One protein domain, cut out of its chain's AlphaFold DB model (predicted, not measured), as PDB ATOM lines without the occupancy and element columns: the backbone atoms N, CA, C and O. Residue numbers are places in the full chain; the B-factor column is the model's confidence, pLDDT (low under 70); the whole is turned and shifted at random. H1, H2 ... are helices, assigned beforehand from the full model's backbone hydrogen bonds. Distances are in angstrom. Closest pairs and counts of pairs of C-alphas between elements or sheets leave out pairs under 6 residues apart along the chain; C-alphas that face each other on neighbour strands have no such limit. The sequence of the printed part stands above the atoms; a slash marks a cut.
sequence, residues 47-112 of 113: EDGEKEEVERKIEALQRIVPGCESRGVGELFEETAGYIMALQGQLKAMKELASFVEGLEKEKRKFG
ATOM      1  N   GLU A  47     -26.941  23.775  18.448       60.47
ATOM      2  CA  GLU A  47     -25.544  24.160  18.163       60.47
ATOM      3  C   GLU A  47     -24.621  24.029  19.394       60.47
ATOM      4  O   GLU A  47     -23.408  23.860  19.260       60.47
ATOM      5  N   ASP A  48     -25.186  24.127  20.599       68.19
ATOM      6  CA  ASP A  48     -24.442  24.019  21.859       68.19
ATOM      7  C   ASP A  48     -24.100  22.554  22.178       68.19
ATOM      8  O   ASP A  48     -22.975  22.235  22.569       68.19
ATOM      9  N   GLY A  49     -25.033  21.634  21.897       79.31
ATOM     10  CA  GLY A  49     -24.831  20.199  22.108       79.31
ATOM     11  C   GLY A  49     -23.739  19.593  21.219       79.31
ATOM     12  O   GLY A  49     -22.955  18.763  21.683       79.31
ATOM     13  N   GLU A  50     -23.639  20.031  19.960       84.38
ATOM     14  CA  GLU A  50     -22.599  19.554  19.036       84.38
ATOM     15  C   GLU A  50     -21.190  19.954  19.496       84.38
ATOM     16  O   GLU A  50     -20.258  19.145  19.444       84.38
ATOM     17  N   LYS A  51     -21.022  21.187  19.986       88.06
ATOM     18  CA  LYS A  51     -19.728  21.680  20.482       88.06
ATOM     19  C   LYS A  51     -19.296  20.935  21.738       88.06
ATOM     20  O   LYS A  51     -18.147  20.501  21.811       88.06
ATOM     21  N   GLU A  52     -20.224  20.712  22.666       91.75
ATOM     22  CA  GLU A  52     -19.969  19.935  23.879       91.75
ATOM     23  C   GLU A  52     -19.564  18.484  23.547       91.75
ATOM     24  O   GLU A  52     -18.667  17.909  24.163       91.75
ATOM     25  N   GLU A  53     -20.176  17.867  22.529       92.88
ATOM     26  CA  GLU A  53     -19.790  16.524  22.089       92.88
ATOM     27  C   GLU A  53     -18.379  16.477  21.497       92.88
ATOM     28  O   GLU A  53     -17.621  15.541  21.774       92.88
ATOM     29  N   VAL A  54     -18.013  17.472  20.688       94.06
ATOM     30  CA  VAL A  54     -16.665  17.575  20.120       94.06
ATOM     31  C   VAL A  54     -15.625  17.749  21.225       94.06
ATOM     32  O   VAL A  54     -14.595  17.077  21.187       94.06
ATOM     33  N   GLU A  55     -15.904  18.567  22.236       94.62
ATOM     34  CA  GLU A  55     -15.012  18.767  23.381       94.62
ATOM     35  C   GLU A  55     -14.806  17.466  24.172       94.62
ATOM     36  O   GLU A  55     -13.667  17.045  24.374       94.62
ATOM     37  N   ARG A  56     -15.883  16.719  24.459       96.06
ATOM     38  CA  ARG A  56     -15.788  15.379  25.075       96.06
ATOM     39  C   ARG A  56     -14.936  14.404  24.256       96.06
ATOM     40  O   ARG A  56     -14.206  13.585  24.818       96.06
ATOM     41  N   LYS A  57     -15.018  14.454  22.920       96.88
ATOM     42  CA  LYS A  57     -14.186  13.619  22.032       96.88
ATOM     43  C   LYS A  57     -12.716  14.040  22.063       96.88
ATOM     44  O   LYS A  57     -11.847  13.168  22.040       96.88
ATOM     45  N   ILE A  58     -12.437  15.341  22.132       96.88
ATOM     46  CA  ILE A  58     -11.078  15.881  22.270       96.88
ATOM     47  C   ILE A  58     -10.462  15.410  23.591       96.88
ATOM     48  O   ILE A  58      -9.379  14.828  23.571       96.88
ATOM     49  N   GLU A  59     -11.174  15.556  24.709       96.25
ATOM     50  CA  GLU A  59     -10.718  15.087  26.026       96.25
ATOM     51  C   GLU A  59     -10.442  13.576  26.030       96.25
ATOM     52  O   GLU A  59      -9.430  13.102  26.558       96.25
ATOM     53  N   ALA A  60     -11.319  12.795  25.392       97.19
ATOM     54  CA  ALA A  60     -11.129  11.356  25.267       97.19
ATOM     55  C   ALA A  60      -9.845  11.007  24.497       97.19
ATOM     56  O   ALA A  60      -9.122  10.099  24.916       97.19
ATOM     57  N   LEU A  61      -9.542  11.727  23.409       97.44
ATOM     58  CA  LEU A  61      -8.307  11.550  22.643       97.44
ATOM     59  C   LEU A  61      -7.070  11.951  23.454       97.44
ATOM     60  O   LEU A  61      -6.117  11.175  23.513       97.44
ATOM     61  N   GLN A  62      -7.097  13.097  24.140       96.56
ATOM     62  CA  GLN A  62      -5.986  13.559  24.985       96.56
ATOM     63  C   GLN A  62      -5.610  12.543  26.071       96.56
ATOM     64  O   GLN A  62      -4.440  12.425  26.423       96.56
ATOM     65  N   ARG A  63      -6.586  11.775  26.573       97.06
ATOM     66  CA  ARG A  63      -6.358  10.737  27.588       97.06
ATOM     67  C   ARG A  63      -5.719   9.457  27.041       97.06
ATOM     68  O   ARG A  63      -5.032   8.765  27.788       97.06
ATOM     69  N   ILE A  64      -6.004   9.078  25.794       97.38
ATOM     70  CA  ILE A  64      -5.524   7.802  25.227       97.38
ATOM     71  C   ILE A  64      -4.246   7.954  24.404       97.38
ATOM     72  O   ILE A  64      -3.523   6.971  24.232       97.38
ATOM     73  N   VAL A  65      -3.990   9.149  23.868       97.44
ATOM     74  CA  VAL A  65      -2.799   9.440  23.071       97.44
ATOM     75  C   VAL A  65      -1.674   9.861  24.017       97.44
ATOM     76  O   VAL A  65      -1.848  10.826  24.762       97.44
ATOM     77  N   PRO A  66      -0.526   9.161  24.018       95.38
ATOM     78  CA  PRO A  66       0.570   9.473  24.929       95.38
ATOM     79  C   PRO A  66       1.066  10.918  24.784       95.38
ATOM     80  O   PRO A  66       1.424  11.343  23.688       95.38
ATOM     81  N   GLY A  67       1.145  11.653  25.900       91.94
ATOM     82  CA  GLY A  67       1.738  12.993  25.949       91.94
ATOM     83  C   GLY A  67       0.850  14.121  25.418       91.94
ATOM     84  O   GLY A  67       1.378  15.184  25.079       91.94
ATOM     85  N   CYS A  68      -0.465  13.901  25.318       92.81
ATOM     86  CA  CYS A  68      -1.440  14.852  24.780       92.81
ATOM     87  C   CYS A  68      -2.341  15.522  25.834       92.81
ATOM     88  O   CYS A  68      -3.245  16.264  25.460       92.81
ATOM     89  N   GLU A  69      -2.096  15.334  27.131       90.56
ATOM     90  CA  GLU A  69      -3.001  15.727  28.229       90.56
ATOM     91  C   GLU A  69      -3.261  17.244  28.325       90.56
ATOM     92  O   GLU A  69      -4.193  17.678  28.992       90.56
ATOM     93  N   SER A  70      -2.424  18.061  27.683       88.69
ATOM     94  CA  SER A  70      -2.518  19.531  27.687       88.69
ATOM     95  C   SER A  70      -2.251  20.166  26.316       88.69
ATOM     96  O   SER A  70      -2.022  21.371  26.220       88.69
ATOM     97  N   ARG A  71      -2.276  19.368  25.239       88.50
ATOM     98  CA  ARG A  71      -1.980  19.845  23.879       88.50
ATOM     99  C   ARG A  71      -3.215  20.385  23.167       88.50
ATOM    100  O   ARG A  71      -4.336  19.936  23.407       88.50
ATOM    101  N   GLY A  72      -2.993  21.328  22.252       93.06
ATOM    102  CA  GLY A  72      -4.044  21.884  21.398       93.06
ATOM    103  C   GLY A  72      -4.542  20.894  20.336       93.06
ATOM    104  O   GLY A  72      -3.890  19.897  20.036       93.06
ATOM    105  N   VAL A  73      -5.689  21.198  19.721       93.69
ATOM    106  CA  VAL A  73      -6.399  20.288  18.795       93.69
ATOM    107  C   VAL A  73      -5.560  19.875  17.576       93.69
ATOM    108  O   VAL A  73      -5.621  18.725  17.151       93.69
ATOM    109  N   GLY A  74      -4.761  20.788  17.012       94.69
ATOM    110  CA  GLY A  74      -3.916  20.486  15.849       94.69
ATOM    111  C   GLY A  74      -2.837  19.446  16.159       94.69
ATOM    112  O   GLY A  74      -2.763  18.415  15.496       94.69
ATOM    113  N   GLU A  75      -2.061  19.686  17.218       95.25
ATOM    114  CA  GLU A  75      -1.028  18.756  17.691       95.25
ATOM    115  C   GLU A  75      -1.636  17.431  18.155       95.25
ATOM    116  O   GLU A  75      -1.084  16.369  17.883       95.25
ATOM    117  N   LEU A  76      -2.807  17.475  18.802       97.44
ATOM    118  CA  LEU A  76      -3.527  16.276  19.219       97.44
ATOM    119  C   LEU A  76      -3.806  15.354  18.033       97.44
ATOM    120  O   LEU A  76      -3.588  14.150  18.147       97.44
ATOM    121  N   PHE A  77      -4.272  15.880  16.898       97.19
ATOM    122  CA  PHE A  77      -4.556  15.047  15.730       97.19
ATOM    123  C   PHE A  77      -3.298  14.512  15.052       97.19
ATOM    124  O   PHE A  77      -3.308  13.363  14.607       97.19
ATOM    125  N   GLU A  78      -2.223  15.296  15.002       97.12
ATOM    126  CA  GLU A  78      -0.940  14.834  14.468       97.12
ATOM    127  C   GLU A  78      -0.379  13.675  15.303       97.12
ATOM    128  O   GLU A  78      -0.090  12.601  14.766       97.12
ATOM    129  N   GLU A  79      -0.344  13.832  16.628       97.50
ATOM    130  CA  GLU A  79       0.090  12.784  17.557       97.50
ATOM    131  C   GLU A  79      -0.856  11.577  17.533       97.50
ATOM    132  O   GLU A  79      -0.412  10.431  17.565       97.50
ATOM    133  N   THR A  80      -2.170  11.800  17.398       98.19
ATOM    134  CA  THR A  80      -3.154  10.714  17.246       98.19
ATOM    135  C   THR A  80      -2.869   9.895  15.987       98.19
ATOM    136  O   THR A  80      -2.854   8.663  16.042       98.19
ATOM    137  N   ALA A  81      -2.626  10.553  14.851       98.19
ATOM    138  CA  ALA A  81      -2.304   9.877  13.597       98.19
ATOM    139  C   ALA A  81      -0.995   9.084  13.718       98.19
ATOM    140  O   ALA A  81      -0.942   7.912  13.329       98.19
ATOM    141  N   GLY A  82       0.034   9.687  14.321       97.88
ATOM    142  CA  GLY A  82       1.301   9.025  14.623       97.88
ATOM    143  C   GLY A  82       1.118   7.791  15.508       97.88
ATOM    144  O   GLY A  82       1.620   6.710  15.188       97.88
ATOM    145  N   TYR A  83       0.335   7.916  16.578       98.44
ATOM    146  CA  TYR A  83       0.094   6.827  17.516       98.44
ATOM    147  C   TYR A  83      -0.692   5.671  16.885       98.44
ATOM    148  O   TYR A  83      -0.329   4.510  17.076       98.44
ATOM    149  N   ILE A  84      -1.700   5.955  16.052       98.56
ATOM    150  CA  ILE A  84      -2.423   4.919  15.294       98.56
ATOM    151  C   ILE A  84      -1.463   4.142  14.386       98.56
ATOM    152  O   ILE A  84      -1.487   2.909  14.389       98.56
ATOM    153  N   MET A  85      -0.596   4.832  13.639       98.56
ATOM    154  CA  MET A  85       0.390   4.168  12.779       98.56
ATOM    155  C   MET A  85       1.362   3.304  13.590       98.56
ATOM    156  O   MET A  85       1.668   2.178  13.191       98.56
ATOM    157  N   ALA A  86       1.811   3.789  14.751       98.50
ATOM    158  CA  ALA A  86       2.681   3.030  15.644       98.50
ATOM    159  C   ALA A  86       2.001   1.748  16.152       98.50
ATOM    160  O   ALA A  86       2.581   0.665  16.053       98.50
ATOM    161  N   LEU A  87       0.751   1.844  16.622       98.44
ATOM    162  CA  LEU A  87      -0.038   0.690  17.068       98.44
ATOM    163  C   LEU A  87      -0.238  -0.334  15.942       98.44
ATOM    164  O   LEU A  87      -0.082  -1.538  16.153       98.44
ATOM    165  N   GLN A  88      -0.535   0.124  14.724       98.56
ATOM    166  CA  GLN A  88      -0.657  -0.752  13.557       98.56
ATOM    167  C   GLN A  88       0.661  -1.471  13.239       98.56
ATOM    168  O   GLN A  88       0.658  -2.679  12.982       98.56
ATOM    169  N   GLY A  89       1.787  -0.754  13.294       98.44
ATOM    170  CA  GLY A  89       3.121  -1.322  13.112       98.44
ATOM    171  C   GLY A  89       3.449  -2.390  14.155       98.44
ATOM    172  O   GLY A  89       3.881  -3.487  13.798       98.44
ATOM    173  N   GLN A  90       3.162  -2.114  15.430       98.38
ATOM    174  CA  GLN A  90       3.347  -3.063  16.532       98.38
ATOM    175  C   GLN A  90       2.521  -4.338  16.328       98.38
ATOM    176  O   GLN A  90       3.064  -5.441  16.395       98.38
ATOM    177  N   LEU A  91       1.230  -4.208  16.004       98.38
ATOM    178  CA  LEU A  91       0.360  -5.358  15.747       98.38
ATOM    179  C   LEU A  91       0.844  -6.200  14.564       98.38
ATOM    180  O   LEU A  91       0.778  -7.428  14.620       98.38
ATOM    181  N   LYS A  92       1.330  -5.565  13.490       98.38
ATOM    182  CA  LYS A  92       1.881  -6.277  12.332       98.38
ATOM    183  C   LYS A  92       3.138  -7.061  12.713       98.38
ATOM    184  O   LYS A  92       3.196  -8.258  12.446       98.38
ATOM    185  N   ALA A  93       4.085  -6.422  13.396       98.44
ATOM    186  CA  ALA A  93       5.314  -7.072  13.844       98.44
ATOM    187  C   ALA A  93       5.031  -8.247  14.796       98.44
ATOM    188  O   ALA A  93       5.598  -9.325  14.636       98.44
ATOM    189  N   MET A  94       4.105  -8.078  15.748       98.44
ATOM    190  CA  MET A  94       3.710  -9.150  16.667       98.44
ATOM    191  C   MET A  94       3.068 -10.334  15.939       98.44
ATOM    192  O   MET A  94       3.340 -11.480  16.290       98.44
ATOM    193  N   LYS A  95       2.243 -10.081  14.915       98.12
ATOM    194  CA  LYS A  95       1.652 -11.143  14.087       98.12
ATOM    195  C   LYS A  95       2.715 -11.902  13.301       98.12
ATOM    196  O   LYS A  95       2.701 -13.128  13.311       98.12
ATOM    197  N   GLU A  96       3.640 -11.192  12.661       97.94
ATOM    198  CA  GLU A  96       4.739 -11.808  11.911       97.94
ATOM    199  C   GLU A  96       5.637 -12.645  12.827       97.94
ATOM    200  O   GLU A  96       5.944 -13.791  12.504       97.94
ATOM    201  N   LEU A  97       5.980 -12.123  14.009       97.81
ATOM    202  CA  LEU A  97       6.746 -12.857  15.013       97.81
ATOM    203  C   LEU A  97       5.999 -14.105  15.503       97.81
ATOM    204  O   LEU A  97       6.593 -15.178  15.590       97.81
ATOM    205  N   ALA A  98       4.701 -13.994  15.793       97.12
ATOM    206  CA  ALA A  98       3.890 -15.132  16.216       97.12
ATOM    207  C   ALA A  98       3.824 -16.219  15.130       97.12
ATOM    208  O   ALA A  98       4.044 -17.393  15.425       97.12
ATOM    209  N   SER A  99       3.598 -15.836  13.869       95.94
ATOM    210  CA  SER A  99       3.613 -16.768  12.733       95.94
ATOM    211  C   SER A  99       4.985 -17.408  12.522       95.94
ATOM    212  O   SER A  99       5.067 -18.590  12.190       95.94
ATOM    213  N   PHE A 100       6.063 -16.654  12.733       96.25
ATOM    214  CA  PHE A 100       7.423 -17.174  12.662       96.25
ATOM    215  C   PHE A 100       7.679 -18.236  13.737       96.25
ATOM    216  O   PHE A 100       8.112 -19.341  13.411       96.25
ATOM    217  N   VAL A 101       7.343 -17.949  14.999       94.81
ATOM    218  CA  VAL A 101       7.485 -18.904  16.112       94.81
ATOM    219  C   VAL A 101       6.641 -20.160  15.875       94.81
ATOM    220  O   VAL A 101       7.147 -21.272  16.008       94.81
ATOM    221  N   GLU A 102       5.389 -20.009  15.438       94.00
ATOM    222  CA  GLU A 102       4.525 -21.145  15.097       94.00
ATOM    223  C   GLU A 102       5.112 -21.991  13.948       94.00
ATOM    224  O   GLU A 102       5.035 -23.225  13.954       94.00
ATOM    225  N   GLY A 103       5.726 -21.338  12.955       90.69
ATOM    226  CA  GLY A 103       6.454 -21.992  11.871       90.69
ATOM    227  C   GLY A 103       7.626 -22.839  12.376       90.69
ATOM    228  O   GLY A 103       7.732 -24.012  12.004       90.69
ATOM    229  N   LEU A 104       8.449 -22.290  13.275       87.88
ATOM    230  CA  LEU A 104       9.577 -23.001  13.891       87.88
ATOM    231  C   LEU A 104       9.125 -24.219  14.708       87.88
ATOM    232  O   LEU A 104       9.737 -25.286  14.638       87.88
ATOM    233  N   GLU A 105       8.028 -24.110  15.461       86.25
ATOM    234  CA  GLU A 105       7.481 -25.240  16.222       86.25
ATOM    235  C   GLU A 105       6.987 -26.379  15.320       86.25
ATOM    236  O   GLU A 105       7.083 -27.561  15.673       86.25
ATOM    237  N   LYS A 106       6.447 -26.047  14.143       82.75
ATOM    238  CA  LYS A 106       6.048 -27.035  13.133       82.75
ATOM    239  C   LYS A 106       7.262 -27.686  12.476       82.75
ATOM    240  O   LYS A 106       7.211 -28.880  12.198       82.75
ATOM    241  N   GLU A 107       8.340 -26.943  12.243       76.44
ATOM    242  CA  GLU A 107       9.591 -27.484  11.705       76.44
ATOM    243  C   GLU A 107      10.283 -28.420  12.705       76.44
ATOM    244  O   GLU A 107      10.597 -29.558  12.360       76.44
ATOM    245  N   LYS A 108      10.414 -28.017  13.975       73.50
ATOM    246  CA  LYS A 108      10.999 -28.856  15.036       73.50
ATOM    247  C   LYS A 108      10.278 -30.201  15.183       73.50
ATOM    248  O   LYS A 108      10.925 -31.226  15.376       73.50
ATOM    249  N   ARG A 109       8.945 -30.219  15.062       73.00
ATOM    250  CA  ARG A 109       8.145 -31.457  15.112       73.00
ATOM    251  C   ARG A 109       8.304 -32.356  13.882       73.00
ATOM    252  O   ARG A 109       7.964 -33.525  13.973       73.00
ATOM    253  N   LYS A 110       8.808 -31.848  12.751       64.62
ATOM    254  CA  LYS A 110       9.073 -32.657  11.545       64.62
ATOM    255  C   LYS A 110      10.410 -33.403  11.593       64.62
ATOM    256  O   LYS A 110      10.570 -34.366  10.854       64.62
ATOM    257  N   PHE A 111      11.345 -32.975  12.443       62.59
ATOM    258  CA  PHE A 111      12.674 -33.588  12.577       62.59
ATOM    259  C   PHE A 111      12.860 -34.418  13.862       62.59
ATOM    260  O   PHE A 111      13.943 -34.952  14.086       62.59
ATOM    261  N   GLY A 112      11.827 -34.553  14.702       59.88
ATOM    262  CA  GLY A 112      11.794 -35.526  15.799       59.88
ATOM    263  C   GLY A 112      10.980 -36.749  15.377       59.88
ATOM    264  O   GLY A 112       9.796 -36.592  15.091       59.88
TER     265      GLY A 112
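What this domain is: This is residues 47 to 112 of the 113 residues of an uncharacterized protein of Malus baccata (UniProt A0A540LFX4). A long, straight helix, H2, and a shorter one, H1, overlap near their ends in a wide, open corner, and their far parts stick out in opposite senses as a thin, stretched rod. The last part of H1 meets the first part of H2, and between them residues 65 to 72 fold back as a loop, after which H2 begins beside H1. Residues 47 to 54 of H1 and residues 85 to 112, of which 85 to 110 belong to H2, stick out with no other part near them. The printed part has 66 residues with two named helices, H1 then H2, and no named strand; the class is all helix. The whole is extended, with a radius of gyration of the C-alphas of 20.5 A and spans of 69 by 21 by 13 A.

How they stand to each other: H1, residues 47 to 64, touches H2, residues 73 to 110, with 4 pairs of C-alphas within 8 A. The closest C-alphas are those of Gln 62 and Leu 76, 6.8 A apart. H1 touches with residues 58 to 62 alone, and H2 with residues 73 to 80 alone. Their lines stand at a steep tilt of 45 degrees, and they run the same way. Their centres are 29.6 A apart. In H2 every O i to N i+4 pair is within hydrogen-bond range; in H1, 13 of 14 are.

Where its parts are: H1 begins at C-alpha 47, (-25.544, 24.160, 18.163), and measures 26.8 A from first to last C-alpha. H2 begins at C-alpha 73, (-6.399, 20.288, 18.795), and ends at C-alpha 110, (9.073, -32.657, 11.545), 55.6 A away.

The domain as a whole: The C-alphas of Glu 47 and Gly 112, the two farthest apart, are 70.4 A apart. The printed part has no cut, and the link from H1 to H2, 8 residues, is short. The mean pLDDT of the printed part is 91.5; residues 47 to 48 and 110 to 112 are under 70.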